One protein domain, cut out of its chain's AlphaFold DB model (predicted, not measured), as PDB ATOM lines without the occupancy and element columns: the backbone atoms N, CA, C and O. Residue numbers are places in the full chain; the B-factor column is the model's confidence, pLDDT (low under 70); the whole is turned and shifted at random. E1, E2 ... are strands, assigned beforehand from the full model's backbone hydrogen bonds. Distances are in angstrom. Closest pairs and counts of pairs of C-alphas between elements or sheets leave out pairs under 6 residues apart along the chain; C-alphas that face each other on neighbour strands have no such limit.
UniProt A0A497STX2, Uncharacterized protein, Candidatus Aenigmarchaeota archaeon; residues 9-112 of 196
ATOM      1  N   PRO A   9      30.681 -37.464  11.149       89.81
ATOM      2  CA  PRO A   9      29.836 -38.639  10.983       89.81
ATOM      3  C   PRO A   9      30.174 -39.682  12.048       89.81
ATOM      4  O   PRO A   9      31.341 -40.024  12.227       89.81
ATOM      5  N   ILE A  10      29.162 -40.146  12.784       86.69
ATOM      6  CA  ILE A  10      29.332 -41.121  13.871       86.69
ATOM      7  C   ILE A  10      28.730 -42.464  13.480       86.69
ATOM      8  O   ILE A  10      29.398 -43.486  13.573       86.69
ATOM      9  N   ARG A  11      27.458 -42.451  13.075       86.06
ATOM     10  CA  ARG A  11      26.660 -43.650  12.806       86.06
ATOM     11  C   ARG A  11      25.521 -43.330  11.850       86.06
ATOM     12  O   ARG A  11      25.270 -42.162  11.551       86.06
ATOM     13  N   THR A  12      24.800 -44.356  11.423       86.00
ATOM     14  CA  THR A  12      23.507 -44.180  10.759       86.00
ATOM     15  C   THR A  12      22.363 -44.336  11.757       86.00
ATOM     16  O   THR A  12      22.544 -44.850  12.860       86.00
ATOM     17  N   GLU A  13      21.161 -43.912  11.376       76.69
ATOM     18  CA  GLU A  13      19.954 -44.125  12.188       76.69
ATOM     19  C   GLU A  13      19.633 -45.612  12.399       76.69
ATOM     20  O   GLU A  13      19.013 -45.970  13.395       76.69
ATOM     21  N   ASN A  14      20.085 -46.474  11.482       77.38
ATOM     22  CA  ASN A  14      19.780 -47.905  11.466       77.38
ATOM     23  C   ASN A  14      20.961 -48.794  11.905       77.38
ATOM     24  O   ASN A  14      20.871 -50.018  11.797       77.38
ATOM     25  N   GLY A  15      22.068 -48.212  12.382       76.88
ATOM     26  CA  GLY A  15      23.216 -48.969  12.885       76.88
ATOM     27  C   GLY A  15      24.531 -48.190  12.920       76.88
ATOM     28  O   GLY A  15      24.632 -47.059  12.446       76.88
ATOM     29  N   ASP A  16      25.570 -48.832  13.452       76.12
ATOM     30  CA  ASP A  16      26.870 -48.195  13.727       76.12
ATOM     31  C   ASP A  16      27.786 -48.064  12.500       76.12
ATOM     32  O   ASP A  16      28.843 -47.436  12.565       76.12
ATOM     33  N   SER A  17      27.393 -48.633  11.361       80.75
ATOM     34  CA  SER A  17      28.160 -48.531  10.119       80.75
ATOM     35  C   SER A  17      27.875 -47.212   9.413       80.75
ATOM     36  O   SER A  17      26.718 -46.873   9.175       80.75
ATOM     37  N   LEU A  18      28.930 -46.495   9.028       87.00
ATOM     38  CA  LEU A  18      28.813 -45.338   8.144       87.00
ATOM     39  C   LEU A  18      28.612 -45.783   6.683       87.00
ATOM     40  O   LEU A  18      29.120 -46.841   6.297       87.00
ATOM     41  N   PRO A  19      27.905 -44.986   5.859       89.00
ATOM     42  CA  PRO A  19      27.788 -45.241   4.428       89.00
ATOM     43  C   PRO A  19      29.141 -45.215   3.708       89.00
ATOM     44  O   PRO A  19      30.132 -44.679   4.211       89.00
ATOM     45  N   GLU A  20      29.158 -45.750   2.487       92.50
ATOM     46  CA  GLU A  20      30.311 -45.630   1.599       92.50
ATOM     47  C   GLU A  20      30.594 -44.159   1.245       92.50
ATOM     48  O   GLU A  20      29.689 -43.332   1.118       92.50
ATOM     49  N   ILE A  21      31.879 -43.841   1.074       95.50
ATOM     50  CA  ILE A  21      32.335 -42.515   0.661       95.50
ATOM     51  C   ILE A  21      32.043 -42.324  -0.831       95.50
ATOM     52  O   ILE A  21      32.606 -43.016  -1.681       95.50
ATOM     53  N   TYR A  22      31.239 -41.315  -1.151       96.12
ATOM     54  CA  TYR A  22      31.058 -40.840  -2.515       96.12
ATOM     55  C   TYR A  22      32.203 -39.903  -2.904       96.12
ATOM     56  O   TYR A  22      32.542 -38.985  -2.163       96.12
ATOM     57  N   TRP A  23      32.792 -40.101  -4.081       97.06
ATOM     58  CA  TRP A  23      33.884 -39.262  -4.571       97.06
ATOM     59  C   TRP A  23      33.421 -38.410  -5.745       97.06
ATOM     60  O   TRP A  23      32.973 -38.950  -6.754       97.06
ATOM     61  N   GLY A  24      33.631 -37.097  -5.669       97.12
ATOM     62  CA  GLY A  24      33.410 -36.201  -6.805       97.12
ATOM     63  C   GLY A  24      34.406 -35.057  -6.858       97.12
ATOM     64  O   GLY A  24      35.143 -34.801  -5.909       97.12
ATOM     65  N   VAL A  25      34.448 -34.399  -8.011       97.94
ATOM     66  CA  VAL A  25      35.360 -33.285  -8.286       97.94
ATOM     67  C   VAL A  25      34.935 -32.055  -7.489       97.94
ATOM     68  O   VAL A  25      33.745 -31.760  -7.379       97.94
ATOM     69  N   ILE A  26      35.912 -31.343  -6.936       98.62
ATOM     70  CA  ILE A  26      35.691 -30.072  -6.237       98.62
ATOM     71  C   ILE A  26      35.474 -28.962  -7.269       98.62
ATOM     72  O   ILE A  26      36.167 -28.907  -8.290       98.62
ATOM     73  N   LYS A  27      34.524 -28.068  -7.006       98.25
ATOM     74  CA  LYS A  27      34.248 -26.914  -7.859       98.25
ATOM     75  C   LYS A  27      35.470 -26.008  -8.003       98.25
ATOM     76  O   LYS A  27      36.241 -25.829  -7.062       98.25
ATOM     77  N   ASN A  28      35.640 -25.426  -9.188       98.12
ATOM     78  CA  ASN A  28      36.705 -24.455  -9.445       98.12
ATOM     79  C   ASN A  28      36.693 -23.340  -8.393       98.12
ATOM     80  O   ASN A  28      35.631 -22.800  -8.077       98.12
ATOM     81  N   SER A  29      37.869 -22.993  -7.872       97.44
ATOM     82  CA  SER A  29      38.058 -21.952  -6.849       97.44
ATOM     83  C   SER A  29      37.339 -22.184  -5.510       97.44
ATOM     84  O   SER A  29      37.404 -21.319  -4.636       97.44
ATOM     85  N   ALA A  30      36.662 -23.317  -5.311       98.19
ATOM     86  CA  ALA A  30      36.030 -23.623  -4.036       98.19
ATOM     87  C   ALA A  30      37.084 -23.975  -2.980       98.19
ATOM     88  O   ALA A  30      38.124 -24.567  -3.271       98.19
ATOM     89  N   THR A  31      36.791 -23.624  -1.732       98.00
ATOM     90  CA  THR A  31      37.600 -24.008  -0.573       98.00
ATOM     91  C   THR A  31      36.809 -25.005   0.245       98.00
ATOM     92  O   THR A  31      35.752 -24.644   0.742       98.00
ATOM     93  N   ILE A  32      37.301 -26.233   0.392       97.88
ATOM     94  CA  ILE A  32      36.670 -27.249   1.243       97.88
ATOM     95  C   ILE A  32      37.609 -27.577   2.394       97.88
ATOM     96  O   ILE A  32      38.807 -27.777   2.188       97.88
ATOM     97  N   THR A  33      37.059 -27.675   3.597       97.25
ATOM     98  CA  THR A  33      37.730 -28.221   4.778       97.25
ATOM     99  C   THR A  33      37.082 -29.542   5.189       97.25
ATOM    100  O   THR A  33      35.871 -29.731   5.087       97.25
ATOM    101  N   LEU A  34      37.878 -30.502   5.661       96.44
ATOM    102  CA  LEU A  34      37.338 -31.759   6.178       96.44
ATOM    103  C   LEU A  34      36.448 -31.501   7.404       96.44
ATOM    104  O   LEU A  34      36.877 -30.928   8.410       96.44
ATOM    105  N   GLY A  35      35.200 -31.960   7.327       95.25
ATOM    106  CA  GLY A  35      34.127 -31.658   8.272       95.25
ATOM    107  C   GLY A  35      33.176 -30.543   7.826       95.25
ATOM    108  O   GLY A  35      32.270 -30.221   8.593       95.25
ATOM    109  N   ASP A  36      33.348 -29.971   6.631       97.31
ATOM    110  CA  ASP A  36      32.331 -29.124   6.000       97.31
ATOM    111  C   ASP A  36      31.081 -29.951   5.674       97.31
ATOM    112  O   ASP A  36      31.183 -31.081   5.177       97.31
ATOM    113  N   ALA A  37      29.903 -29.367   5.888       97.06
ATOM    114  CA  ALA A  37      28.714 -29.771   5.152       97.06
ATOM    115  C   ALA A  37      28.851 -29.286   3.703       97.06
ATOM    116  O   ALA A  37      29.199 -28.129   3.455       97.06
ATOM    117  N   VAL A  38      28.593 -30.168   2.740       97.56
ATOM    118  CA  VAL A  38      28.774 -29.880   1.313       97.56
ATOM    119  C   VAL A  38      27.475 -30.030   0.539       97.56
ATOM    120  O   VAL A  38      26.631 -30.878   0.849       97.56
ATOM    121  N   LYS A  39      27.353 -29.228  -0.516       96.12
ATOM    122  CA  LYS A  39      26.341 -29.367  -1.560       96.12
ATOM    123  C   LYS A  39      26.980 -29.892  -2.840       96.12
ATOM    124  O   LYS A  39      28.187 -29.762  -3.048       96.12
ATOM    125  N   LEU A  40      26.157 -30.511  -3.679       95.69
ATOM    126  CA  LEU A  40      26.560 -30.990  -4.994       95.69
ATOM    127  C   LEU A  40      25.820 -30.191  -6.063       95.69
ATOM    128  O   LEU A  40      24.600 -30.292  -6.179       95.69
ATOM    129  N   ASP A  41      26.571 -29.448  -6.865       92.88
ATOM    130  CA  ASP A  41      26.087 -28.923  -8.134       92.88
ATOM    131  C   ASP A  41      26.410 -29.959  -9.230       92.88
ATOM    132  O   ASP A  41      27.578 -30.302  -9.424       92.88
ATOM    133  N   PRO A  42      25.420 -30.487  -9.969       88.56
ATOM    134  CA  PRO A  42      25.667 -31.495 -11.000       88.56
ATOM    135  C   PRO A  42      26.528 -30.986 -12.169       88.56
ATOM    136  O   PRO A  42      27.100 -31.795 -12.897       88.56
ATOM    137  N   GLN A  43      26.626 -29.670 -12.369       89.81
ATOM    138  CA  GLN A  43      27.436 -29.057 -13.422       89.81
ATOM    139  C   GLN A  43      28.826 -28.667 -12.929       89.81
ATOM    140  O   GLN A  43      29.782 -28.717 -13.704       89.81
ATOM    141  N   THR A  44      28.944 -28.267 -11.659       91.94
ATOM    142  CA  THR A  44      30.181 -27.677 -11.129       91.94
ATOM    143  C   THR A  44      30.842 -28.482 -10.002       91.94
ATOM    144  O   THR A  44      31.973 -28.195  -9.619       91.94
ATOM    145  N   GLY A  45      30.239 -29.570  -9.536       95.69
ATOM    146  CA  GLY A  45      30.821 -30.463  -8.536       95.69
ATOM    147  C   GLY A  45      30.554 -30.026  -7.097       95.69
ATOM    148  O   GLY A  45      29.550 -29.382  -6.796       95.69
ATOM    149  N   PHE A  46      31.431 -30.445  -6.186       98.31
ATOM    150  CA  PHE A  46      31.262 -30.222  -4.750       98.31
ATOM    151  C   PHE A  46      31.791 -28.866  -4.295       98.31
ATOM    152  O   PHE A  46      32.893 -28.458  -4.670       98.31
ATOM    153  N   GLU A  47      31.039 -28.227  -3.407       97.81
ATOM    154  CA  GLU A  47      31.434 -27.018  -2.686       97.81
ATOM    155  C   GLU A  47      30.801 -27.002  -1.281       97.81
ATOM    156  O   GLU A  47      29.870 -27.777  -1.017       97.81
ATOM    157  N   PRO A  48      31.291 -26.159  -0.355       97.56
ATOM    158  CA  PRO A  48      30.658 -25.998   0.949       97.56
ATOM    159  C   PRO A  48      29.207 -25.519   0.834       97.56
ATOM    160  O   PRO A  48      28.863 -24.753  -0.064       97.56
ATOM    161  N   ALA A  49      28.360 -25.953   1.764       96.25
ATOM    162  CA  ALA A  49      27.041 -25.361   1.947       96.25
ATOM    163  C   ALA A  49      27.186 -24.015   2.676       96.25
ATOM    164  O   ALA A  49      27.675 -23.969   3.804       96.25
ATOM    165  N   ASP A  50      26.782 -22.932   2.021       94.12
ATOM    166  CA  ASP A  50      26.964 -21.541   2.455       94.12
ATOM    167  C   ASP A  50      25.646 -20.745   2.476       94.12
ATOM    168  O   ASP A  50      25.626 -19.561   2.818       94.12
ATOM    169  N   ALA A  51      24.521 -21.397   2.177       93.38
ATOM    170  CA  ALA A  51      23.184 -20.834   2.282       93.38
ATOM    171  C   ALA A  51      22.230 -21.774   3.033       93.38
ATOM    172  O   ALA A  51      22.280 -22.997   2.891       93.38
ATOM    173  N   THR A  52      21.273 -21.197   3.761       92.94
ATOM    174  CA  THR A  52      20.222 -21.955   4.469       92.94
ATOM    175  C   THR A  52      19.264 -22.683   3.515       92.94
ATOM    176  O   THR A  52      18.580 -23.629   3.894       92.94
ATOM    177  N   SER A  53      19.232 -22.280   2.240       92.19
ATOM    178  CA  SER A  53      18.483 -22.955   1.177       92.19
ATOM    179  C   SER A  53      19.237 -24.113   0.521       92.19
ATOM    180  O   SER A  53      18.661 -24.807  -0.318       92.19
ATOM    181  N   ASP A  54      20.522 -24.301   0.832       93.88
ATOM    182  CA  ASP A  54      21.317 -25.348   0.200       93.88
ATOM    183  C   ASP A  54      20.805 -26.735   0.587       93.88
ATOM    184  O   ASP A  54      20.511 -27.024   1.751       93.88
ATOM    185  N   LYS A  55      20.745 -27.630  -0.401       92.81
ATOM    186  CA  LYS A  55      20.512 -29.051  -0.156       92.81
ATOM    187  C   LYS A  55      21.825 -29.688   0.293       92.81
ATOM    188  O   LYS A  55      22.769 -29.787  -0.491       92.81
ATOM    189  N   ILE A  56      21.873 -30.130   1.547       95.25
ATOM    190  CA  ILE A  56      23.047 -30.802   2.104       95.25
ATOM    191  C   ILE A  56      23.167 -32.189   1.472       95.25
ATOM    192  O   ILE A  56      22.336 -33.065   1.705       95.25
ATOM    193  N   PHE A  57      24.210 -32.393   0.670       95.62
ATOM    194  CA  PHE A  57      24.496 -33.698   0.082       95.62
ATOM    195  C   PHE A  57      25.184 -34.612   1.099       95.62
ATOM    196  O   PHE A  57      24.869 -35.798   1.193       95.62
ATOM    197  N   GLY A  58      26.130 -34.073   1.869       96.25
ATOM    198  CA  GLY A  58      26.953 -34.870   2.771       96.25
ATOM    199  C   GLY A  58      27.999 -34.065   3.522       96.25
ATOM    200  O   GLY A  58      27.927 -32.840   3.598       96.25
ATOM    201  N   TYR A  59      28.983 -34.780   4.059       96.38
ATOM    202  CA  TYR A  59      30.071 -34.220   4.855       96.38
ATOM    203  C   TYR A  59      31.424 -34.572   4.237       96.38
ATOM    204  O   TYR A  59      31.672 -35.742   3.935       96.38
ATOM    205  N   ALA A  60      32.299 -33.584   4.052       97.44
ATOM    206  CA  ALA A  60      33.630 -33.790   3.482       97.44
ATOM    207  C   ALA A  60      34.535 -34.560   4.457       97.44
ATOM    208  O   ALA A  60      34.726 -34.132   5.597       97.44
ATOM    209  N   VAL A  61      35.114 -35.682   4.018       96.06
ATOM    210  CA  VAL A  61      35.911 -36.570   4.883       96.06
ATOM    211  C   VAL A  61      37.309 -36.908   4.386       96.06
ATOM    212  O   VAL A  61      38.129 -37.359   5.182       96.06
ATOM    213  N   ALA A  62      37.601 -36.683   3.107       96.06
ATOM    214  CA  ALA A  62      38.928 -36.922   2.553       96.06
ATOM    215  C   ALA A  62      39.152 -36.133   1.258       96.06
ATOM    216  O   ALA A  62      38.196 -35.715   0.605       96.06
ATOM    217  N   PHE A  63      40.414 -36.013   0.846       98.06
ATOM    218  CA  PHE A  63      40.796 -35.505  -0.469       98.06
ATOM    219  C   PHE A  63      41.672 -36.511  -1.208       98.06
ATOM    220  O   PHE A  63      42.485 -37.212  -0.604       98.06
ATOM    221  N   LYS A  64      41.533 -36.560  -2.531       98.00
ATOM    222  CA  LYS A  64      42.432 -37.318  -3.404       98.00
ATOM    223  C   LYS A  64      42.536 -36.668  -4.771       98.00
ATOM    224  O   LYS A  64      41.617 -35.987  -5.215       98.00
ATOM    225  N   THR A  65      43.614 -36.934  -5.488       98.38
ATOM    226  CA  THR A  65      43.692 -36.610  -6.916       98.38
ATOM    227  C   THR A  65      42.781 -37.545  -7.713       98.38
ATOM    228  O   THR A  65      42.462 -38.653  -7.272       98.38
ATOM    229  N   LYS A  66      42.396 -37.162  -8.934       96.44
ATOM    230  CA  LYS A  66      41.603 -38.024  -9.835       96.44
ATOM    231  C   LYS A  66      42.233 -39.398 -10.081       96.44
ATOM    232  O   LYS A  66      41.525 -40.371 -10.319       96.44
ATOM    233  N   LYS A  67      43.566 -39.487 -10.008       95.19
ATOM    234  CA  LYS A  67      44.324 -40.740 -10.161       95.19
ATOM    235  C   LYS A  67      44.291 -41.622  -8.906       95.19
ATOM    236  O   LYS A  67      44.850 -42.712  -8.919       95.19
ATOM    237  N   GLY A  68      43.641 -41.166  -7.836       96.00
ATOM    238  CA  GLY A  68      43.458 -41.916  -6.599       96.00
ATOM    239  C   GLY A  68      44.566 -41.727  -5.568       96.00
ATOM    240  O   GLY A  68      44.538 -42.416  -4.554       96.00
ATOM    241  N   LEU A  69      45.520 -40.814  -5.793       97.19
ATOM    242  CA  LEU A  69      46.538 -40.509  -4.788       97.19
ATOM    243  C   LEU A  69      45.911 -39.668  -3.670       97.19
ATOM    244  O   LEU A  69      45.322 -38.629  -3.985       97.19
ATOM    245  N   PRO A  70      46.034 -40.075  -2.395       96.69
ATOM    246  CA  PRO A  70      45.688 -39.215  -1.271       96.69
ATOM    247  C   PRO A  70      46.434 -37.882  -1.380       96.69
ATOM    248  O   PRO A  70      47.609 -37.856  -1.762       96.69
ATOM    249  N   LEU A  71      45.742 -36.774  -1.120       96.25
ATOM    250  CA  LEU A  71      46.279 -35.447  -1.423       96.25
ATOM    251  C   LEU A  71      47.510 -35.106  -0.566       96.25
ATOM    252  O   LEU A  71      48.405 -34.408  -1.031       96.25
ATOM    253  N   GLU A  72      47.608 -35.679   0.633       94.06
ATOM    254  CA  GLU A  72      48.763 -35.584   1.525       94.06
ATOM    255  C   GLU A  72      50.036 -36.247   0.985       94.06
ATOM    256  O   GLU A  72      51.128 -35.952   1.468       94.06
ATOM    257  N   LEU A  73      49.906 -37.131  -0.007       95.75
ATOM    258  CA  LEU A  73      51.024 -37.809  -0.671       95.75
ATOM    259  C   LEU A  73      51.272 -37.289  -2.094       95.75
ATOM    260  O   LEU A  73      52.222 -37.725  -2.744       95.75
ATOM    261  N   ALA A  74      50.415 -36.401  -2.597       96.81
ATOM    262  CA  ALA A  74      50.482 -35.879  -3.954       96.81
ATOM    263  C   ALA A  74      51.437 -34.678  -4.055       96.81
ATOM    264  O   ALA A  74      51.612 -33.910  -3.106       96.81
ATOM    265  N   ILE A  75      52.033 -34.473  -5.231       97.19
ATOM    266  CA  ILE A  75      52.983 -33.383  -5.472       97.19
ATOM    267  C   ILE A  75      52.257 -32.202  -6.129       97.19
ATOM    268  O   ILE A  75      51.757 -32.310  -7.251       97.19
ATOM    269  N   SER A  76      52.226 -31.050  -5.449       96.81
ATOM    270  CA  SER A  76      51.649 -29.809  -5.989       96.81
ATOM    271  C   SER A  76      52.354 -29.375  -7.281       96.81
ATOM    272  O   SER A  76      53.571 -29.511  -7.418       96.81
ATOM    273  N   GLY A  77      51.584 -28.889  -8.254       95.69
ATOM    274  CA  GLY A  77      52.041 -28.525  -9.596       95.69
ATOM    275  C   GLY A  77      52.236 -29.716 -10.543       95.69
ATOM    276  O   GLY A  77      52.283 -29.512 -11.757       95.69
ATOM    277  N   VAL A  78      52.309 -30.950 -10.029       96.81
ATOM    278  CA  VAL A  78      52.489 -32.182 -10.822       96.81
ATOM    279  C   VAL A  78      51.213 -33.018 -10.845       96.81
ATOM    280  O   VAL A  78      50.716 -33.357 -11.919       96.81
ATOM    281  N   ASP A  79      50.678 -33.340  -9.669       97.56
ATOM    282  CA  ASP A  79      49.506 -34.202  -9.504       97.56
ATOM    283  C   ASP A  79      48.208 -33.416  -9.291       97.56
ATOM    284  O   ASP A  79      47.131 -33.939  -9.583       97.56
ATOM    285  N   TYR A  80      48.315 -32.184  -8.784       98.06
ATOM    286  CA  TYR A  80      47.218 -31.243  -8.552       98.06
ATOM    287  C   TYR A  80      47.705 -29.792  -8.625       98.06
ATOM    288  O   TYR A  80      48.882 -29.526  -8.376       98.06
ATOM    289  N   ASP A  81      46.795 -28.864  -8.910       97.62
ATOM    290  CA  ASP A  81      47.007 -27.417  -8.785       97.62
ATOM    291  C   ASP A  81      46.116 -26.852  -7.672       97.62
ATOM    292  O   ASP A  81      45.119 -27.462  -7.322       97.62
ATOM    293  N   GLY A  82      46.451 -25.702  -7.087       97.31
ATOM    294  CA  GLY A  82      45.735 -25.152  -5.925       97.31
ATOM    295  C   GLY A  82      46.533 -25.285  -4.628       97.31
ATOM    296  O   GLY A  82      47.745 -25.503  -4.652       97.31
ATOM    297  N   THR A  83      45.874 -25.102  -3.483       98.19
ATOM    298  CA  THR A  83      46.547 -25.047  -2.172       98.19
ATOM    299  C   THR A  83      45.957 -26.065  -1.211       98.19
ATOM    300  O   THR A  83      44.807 -25.939  -0.804       98.19
ATOM    301  N   TYR A  84      46.760 -27.044  -0.801       97.56
ATOM    302  CA  TYR A  84      46.418 -27.985   0.264       97.56
ATOM    303  C   TYR A  84      47.115 -27.586   1.568       97.56
ATOM    304  O   TYR A  84      48.312 -27.300   1.580       97.56
ATOM    305  N   THR A  85      46.364 -27.547   2.665       96.12
ATOM    306  CA  THR A  85      46.854 -27.209   4.006       96.12
ATOM    307  C   THR A  85      46.430 -28.293   4.985       96.12
ATOM    308  O   THR A  85      45.239 -28.514   5.190       96.12
ATOM    309  N   GLN A  86      47.403 -28.938   5.625       92.75
ATOM    310  CA  GLN A  86      47.135 -29.859   6.727       92.75
ATOM    311  C   GLN A  86      46.886 -29.097   8.022       92.75
ATOM    312  O   GLN A  86      47.615 -28.155   8.342       92.75
ATOM    313  N   SER A  87      45.892 -29.525   8.797       88.69
ATOM    314  CA  SER A  87      45.612 -28.916  10.096       88.69
ATOM    315  C   SER A  87      45.092 -29.917  11.120       88.69
ATOM    316  O   SER A  87      44.315 -30.827  10.833       88.69
ATOM    317  N   ALA A  88      45.447 -29.678  12.384       80.69
ATOM    318  CA  ALA A  88      44.852 -30.374  13.521       80.69
ATOM    319  C   ALA A  88      43.338 -30.127  13.635       80.69
ATOM    320  O   ALA A  88      42.629 -30.909  14.259       80.69
ATOM    321  N   SER A  89      42.839 -29.047  13.033       81.56
ATOM    322  CA  SER A  89      41.420 -28.716  12.963       81.56
ATOM    323  C   SER A  89      40.779 -29.130  11.640       81.56
ATOM    324  O   SER A  89      39.759 -28.556  11.301       81.56
ATOM    325  N   GLY A  90      41.370 -30.069  10.899       88.69
ATOM    326  CA  GLY A  90      40.869 -30.561   9.617       88.69
ATOM    327  C   GLY A  90      41.561 -29.937   8.421       88.69
ATOM    328  O   GLY A  90      41.769 -28.728   8.366       88.69
ATOM    329  N   ASP A  91      41.939 -30.796   7.480       95.31
ATOM    330  CA  ASP A  91      42.677 -30.384   6.297       95.31
ATOM    331  C   ASP A  91      41.797 -29.555   5.370       95.31
ATOM    332  O   ASP A  91      40.601 -29.814   5.227       95.31
ATOM    333  N   THR A  92      42.409 -28.587   4.702       97.00
ATOM    334  CA  THR A  92      41.739 -27.680   3.774       97.00
ATOM    335  C   THR A  92      42.371 -27.797   2.400       97.00
ATOM    336  O   THR A  92      43.594 -27.863   2.265       97.00
ATOM    337  N   TYR A  93      41.539 -27.767   1.368       98.06
ATOM    338  CA  TYR A  93      41.976 -27.623  -0.008       98.06
ATOM    339  C   TYR A  93      41.251 -26.457  -0.679       98.06
ATOM    340  O   TYR A  93      40.021 -26.407  -0.712       98.06
ATOM    341  N   VAL A  94      42.038 -25.530  -1.221       98.44
ATOM    342  CA  VAL A  94      41.589 -24.440  -2.087       98.44
ATOM    343  C   VAL A  94      41.838 -24.874  -3.525       98.44
ATOM    344  O   VAL A  94      42.991 -24.945  -3.967       98.44
ATOM    345  N   ALA A  95      40.763 -25.182  -4.243       98.38
ATOM    346  CA  ALA A  95      40.825 -25.614  -5.629       98.38
ATOM    347  C   ALA A  95      41.341 -24.494  -6.539       98.38
ATOM    348  O   ALA A  95      40.998 -23.324  -6.370       98.38
ATOM    349  N   ALA A  96      42.141 -24.859  -7.539       98.12
ATOM    350  CA  ALA A  96      42.475 -23.949  -8.627       98.12
ATOM    351  C   ALA A  96      41.227 -23.584  -9.459       98.12
ATOM    352  O   ALA A  96      40.182 -24.241  -9.388       98.12
ATOM    353  N   SER A  97      41.337 -22.535 -10.278       97.69
ATOM    354  CA  SER A  97      40.251 -22.067 -11.154       97.69
ATOM    355  C   SER A  97      39.887 -23.044 -12.278       97.69
ATOM    356  O   SER A  97      38.879 -22.851 -12.948       97.69
ATOM    357  N   ASP A  98      40.706 -24.067 -12.494       96.94
ATOM    358  CA  ASP A  98      40.618 -25.080 -13.544       96.94
ATOM    359  C   ASP A  98      40.612 -26.518 -12.990       96.94
ATOM    360  O   ASP A  98      40.785 -27.473 -13.748       96.94
ATOM    361  N   ASN A  99      40.334 -26.699 -11.691       97.94
ATOM    362  CA  ASN A  99      40.267 -28.011 -11.026       97.94
ATOM    363  C   ASN A  99      39.266 -28.989 -11.684       97.94
ATOM    364  O   ASN A  99      39.376 -30.206 -11.546       97.94
ATOM    365  N   GLN A 100      38.268 -28.492 -12.415       96.56
ATOM    366  CA  GLN A 100      37.312 -29.306 -13.172       96.56
ATOM    367  C   GLN A 100      37.840 -29.800 -14.526       96.56
ATOM    368  O   GLN A 100      37.218 -30.673 -15.134       96.56
ATOM    369  N   THR A 101      38.969 -29.280 -15.002       95.88
ATOM    370  CA  THR A 101      39.505 -29.577 -16.338       95.88
ATOM    371  C   THR A 101      40.924 -30.130 -16.311       95.88
ATOM    372  O   THR A 101      41.215 -31.030 -17.097       95.88
ATOM    373  N   ASP A 102      41.779 -29.662 -15.399       94.94
ATOM    374  CA  ASP A 102      43.158 -30.132 -15.251       94.94
ATOM    375  C   ASP A 102      43.463 -30.512 -13.797       94.94
ATOM    376  O   ASP A 102      42.845 -30.006 -12.863       94.94
ATOM    377  N   LYS A 103      44.357 -31.496 -13.636       95.88
ATOM    378  CA  LYS A 103      44.855 -32.055 -12.365       95.88
ATOM    379  C   LYS A 103      43.825 -32.087 -11.230       95.88
ATOM    380  O   LYS A 103      44.064 -31.649 -10.107       95.88
ATOM    381  N   GLN A 104      42.664 -32.639 -11.562       98.00
ATOM    382  CA  GLN A 104      41.477 -32.537 -10.729       98.00
ATOM    383  C   GLN A 104      41.690 -33.163  -9.351       98.00
ATOM    384  O   GLN A 104      42.093 -34.329  -9.238       98.00
ATOM    385  N   VAL A 105      41.317 -32.422  -8.314       98.56
ATOM    386  CA  VAL A 105      41.170 -32.937  -6.955       98.56
ATOM    387  C   VAL A 105      39.707 -33.236  -6.673       98.56
ATOM    388  O   VAL A 105      38.795 -32.475  -7.017       98.56
ATOM    389  N   MET A 106      39.505 -34.387  -6.047       98.44
ATOM    390  CA  MET A 106      38.228 -34.905  -5.607       98.44
ATOM    391  C   MET A 106      38.119 -34.808  -4.090       98.44
ATOM    392  O   MET A 106      39.087 -35.058  -3.367       98.44
ATOM    393  N   VAL A 107      36.908 -34.532  -3.619       98.50
ATOM    394  CA  VAL A 107      36.524 -34.682  -2.218       98.50
ATOM    395  C   VAL A 107      35.785 -36.008  -2.046       98.50
ATOM    396  O   VAL A 107      34.975 -36.405  -2.887       98.50
ATOM    397  N   GLY A 108      36.115 -36.717  -0.975       97.81
ATOM    398  CA  GLY A 108      35.360 -37.854  -0.477       97.81
ATOM    399  C   GLY A 108      34.303 -37.351   0.492       97.81
ATOM    400  O   GLY A 108      34.627 -36.624   1.429       97.81
ATOM    401  N   VAL A 109      33.054 -37.727   0.262       97.56
ATOM    402  CA  VAL A 109      31.887 -37.240   0.990       97.56
ATOM    403  C   VAL A 109      31.111 -38.422   1.554       97.56
ATOM    404  O   VAL A 109      30.785 -39.350   0.818       97.56
ATOM    405  N   ILE A 110      30.785 -38.387   2.846       96.00
ATOM    406  CA  ILE A 110      29.786 -39.299   3.417       96.00
ATOM    407  C   ILE A 110      28.405 -38.676   3.181       96.00
ATOM    408  O   ILE A 110      28.182 -37.564   3.674       96.00
ATOM    409  N   PRO A 111      27.494 -39.336   2.442       94.81
ATOM    410  CA  PRO A 111      26.151 -38.814   2.196       94.81
ATOM    411  C   PRO A 111      25.396 -38.538   3.501       94.81
ATOM    412  O   PRO A 111      25.452 -39.336   4.433       94.81
ATOM    413  N   ALA A 112      24.695 -37.409   3.570       93.81
ATOM    414  CA  ALA A 112      23.993 -36.971   4.773       93.81
ATOM    415  C   ALA A 112      22.721 -37.768   5.135       93.81
ATOM    416  O   ALA A 112      22.469 -37.903   6.337       93.81
TER     417      ALA A 112
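AT A GLANCE: This is residues 9 to 112 of the 196 residues of an uncharacterized protein of Candidatus Aenigmarchaeota archaeon (UniProt A0A497STX2). A five-stranded sheet, E2, E9, E6, E4 and E5, is curled like part of a barrel and bent back on itself, and a smaller sheet, E3, E8 and E7, lies partly face to face with it. E1 and the loop after it reach out at one end of the longest axis, and the long loop of residues 66 to 81 lies toward the other end. The printed part has 104 residues, with nine named strands, E1 to E9 in chain order, and no named helix; both sheets are antiparallel. The class is all strand, though the strands hold 43 of the 104 residues. The whole is compact, with a radius of gyration of the C-alphas of 13.4 A and spans of 43 by 29 by 24 A.

IN THESE COORDINATES: In the large sheet, E2 is residues 22 to 25, 10.4 A from first to last C-alpha, beginning at C-alpha 22 (31.058, -40.840, -2.515). E9, residues 105 to 111, is 18.5 A long and ends at C-alpha 111 (26.151, -38.814, 2.196). E6, residues 58 to 65, is 19.4 A long and bends by 67 degrees at residue 61. E4 is residues 37 to 41, 13.6 A, and E5 residues 45 to 48, 10.5 A. In the small sheet, E3 is residues 31 to 33, 6.8 A, E8 residues 92 to 95, 9.7 A, and E7 residues 82 to 85, 10.2 A. E1, residues 9 to 12, is 8.4 A long and begins at C-alpha 9 (29.836, -38.639, 10.983).

HOW THE PARTS SIT: The large sheet runs E2, E9, E6, E4, E5 and is strongly twisted. It is a folded sheet, one sheet bent into two leaves: E2 and E9 face E4 and E5, with E6 as the hinge. N 61 and O 108 of E6 and E9 are 2.8 A apart, and N 22 and O 109 of E2 and E9 are 2.8 A apart. E4 pairs with E6 over residues 37 to 38, N 38 to O 58 being 2.9 A, and with E5, its hairpin partner, over residues 38 to 41, N 39 to O 47 being 2.9 A. The closest C-alphas of E2 and E5, those of Val 25 and Gly 45, are 5.4 A apart. The small sheet runs E3, E8, E7; N 32 and O 93 are 2.9 A apart, and in the hairpin E7 and E8 N 85 and O 92 are 2.8 A apart. The two sheets form a sandwich, two sheets face to face, with best planes 30 degrees apart; the closest C-alphas of E3 and E5, Ile 32 and Pro 48, are 6.1 A apart. E1 pairs with no named strand.

THE WHOLE: The C-alphas farthest apart, those of Asn 14 and Gly 77, are 43.1 A apart. The printed part has no cut. The link from E6 to E7, 16 residues, is long. The mean pLDDT of the printed part is 94.5, and no printed residue is under 70.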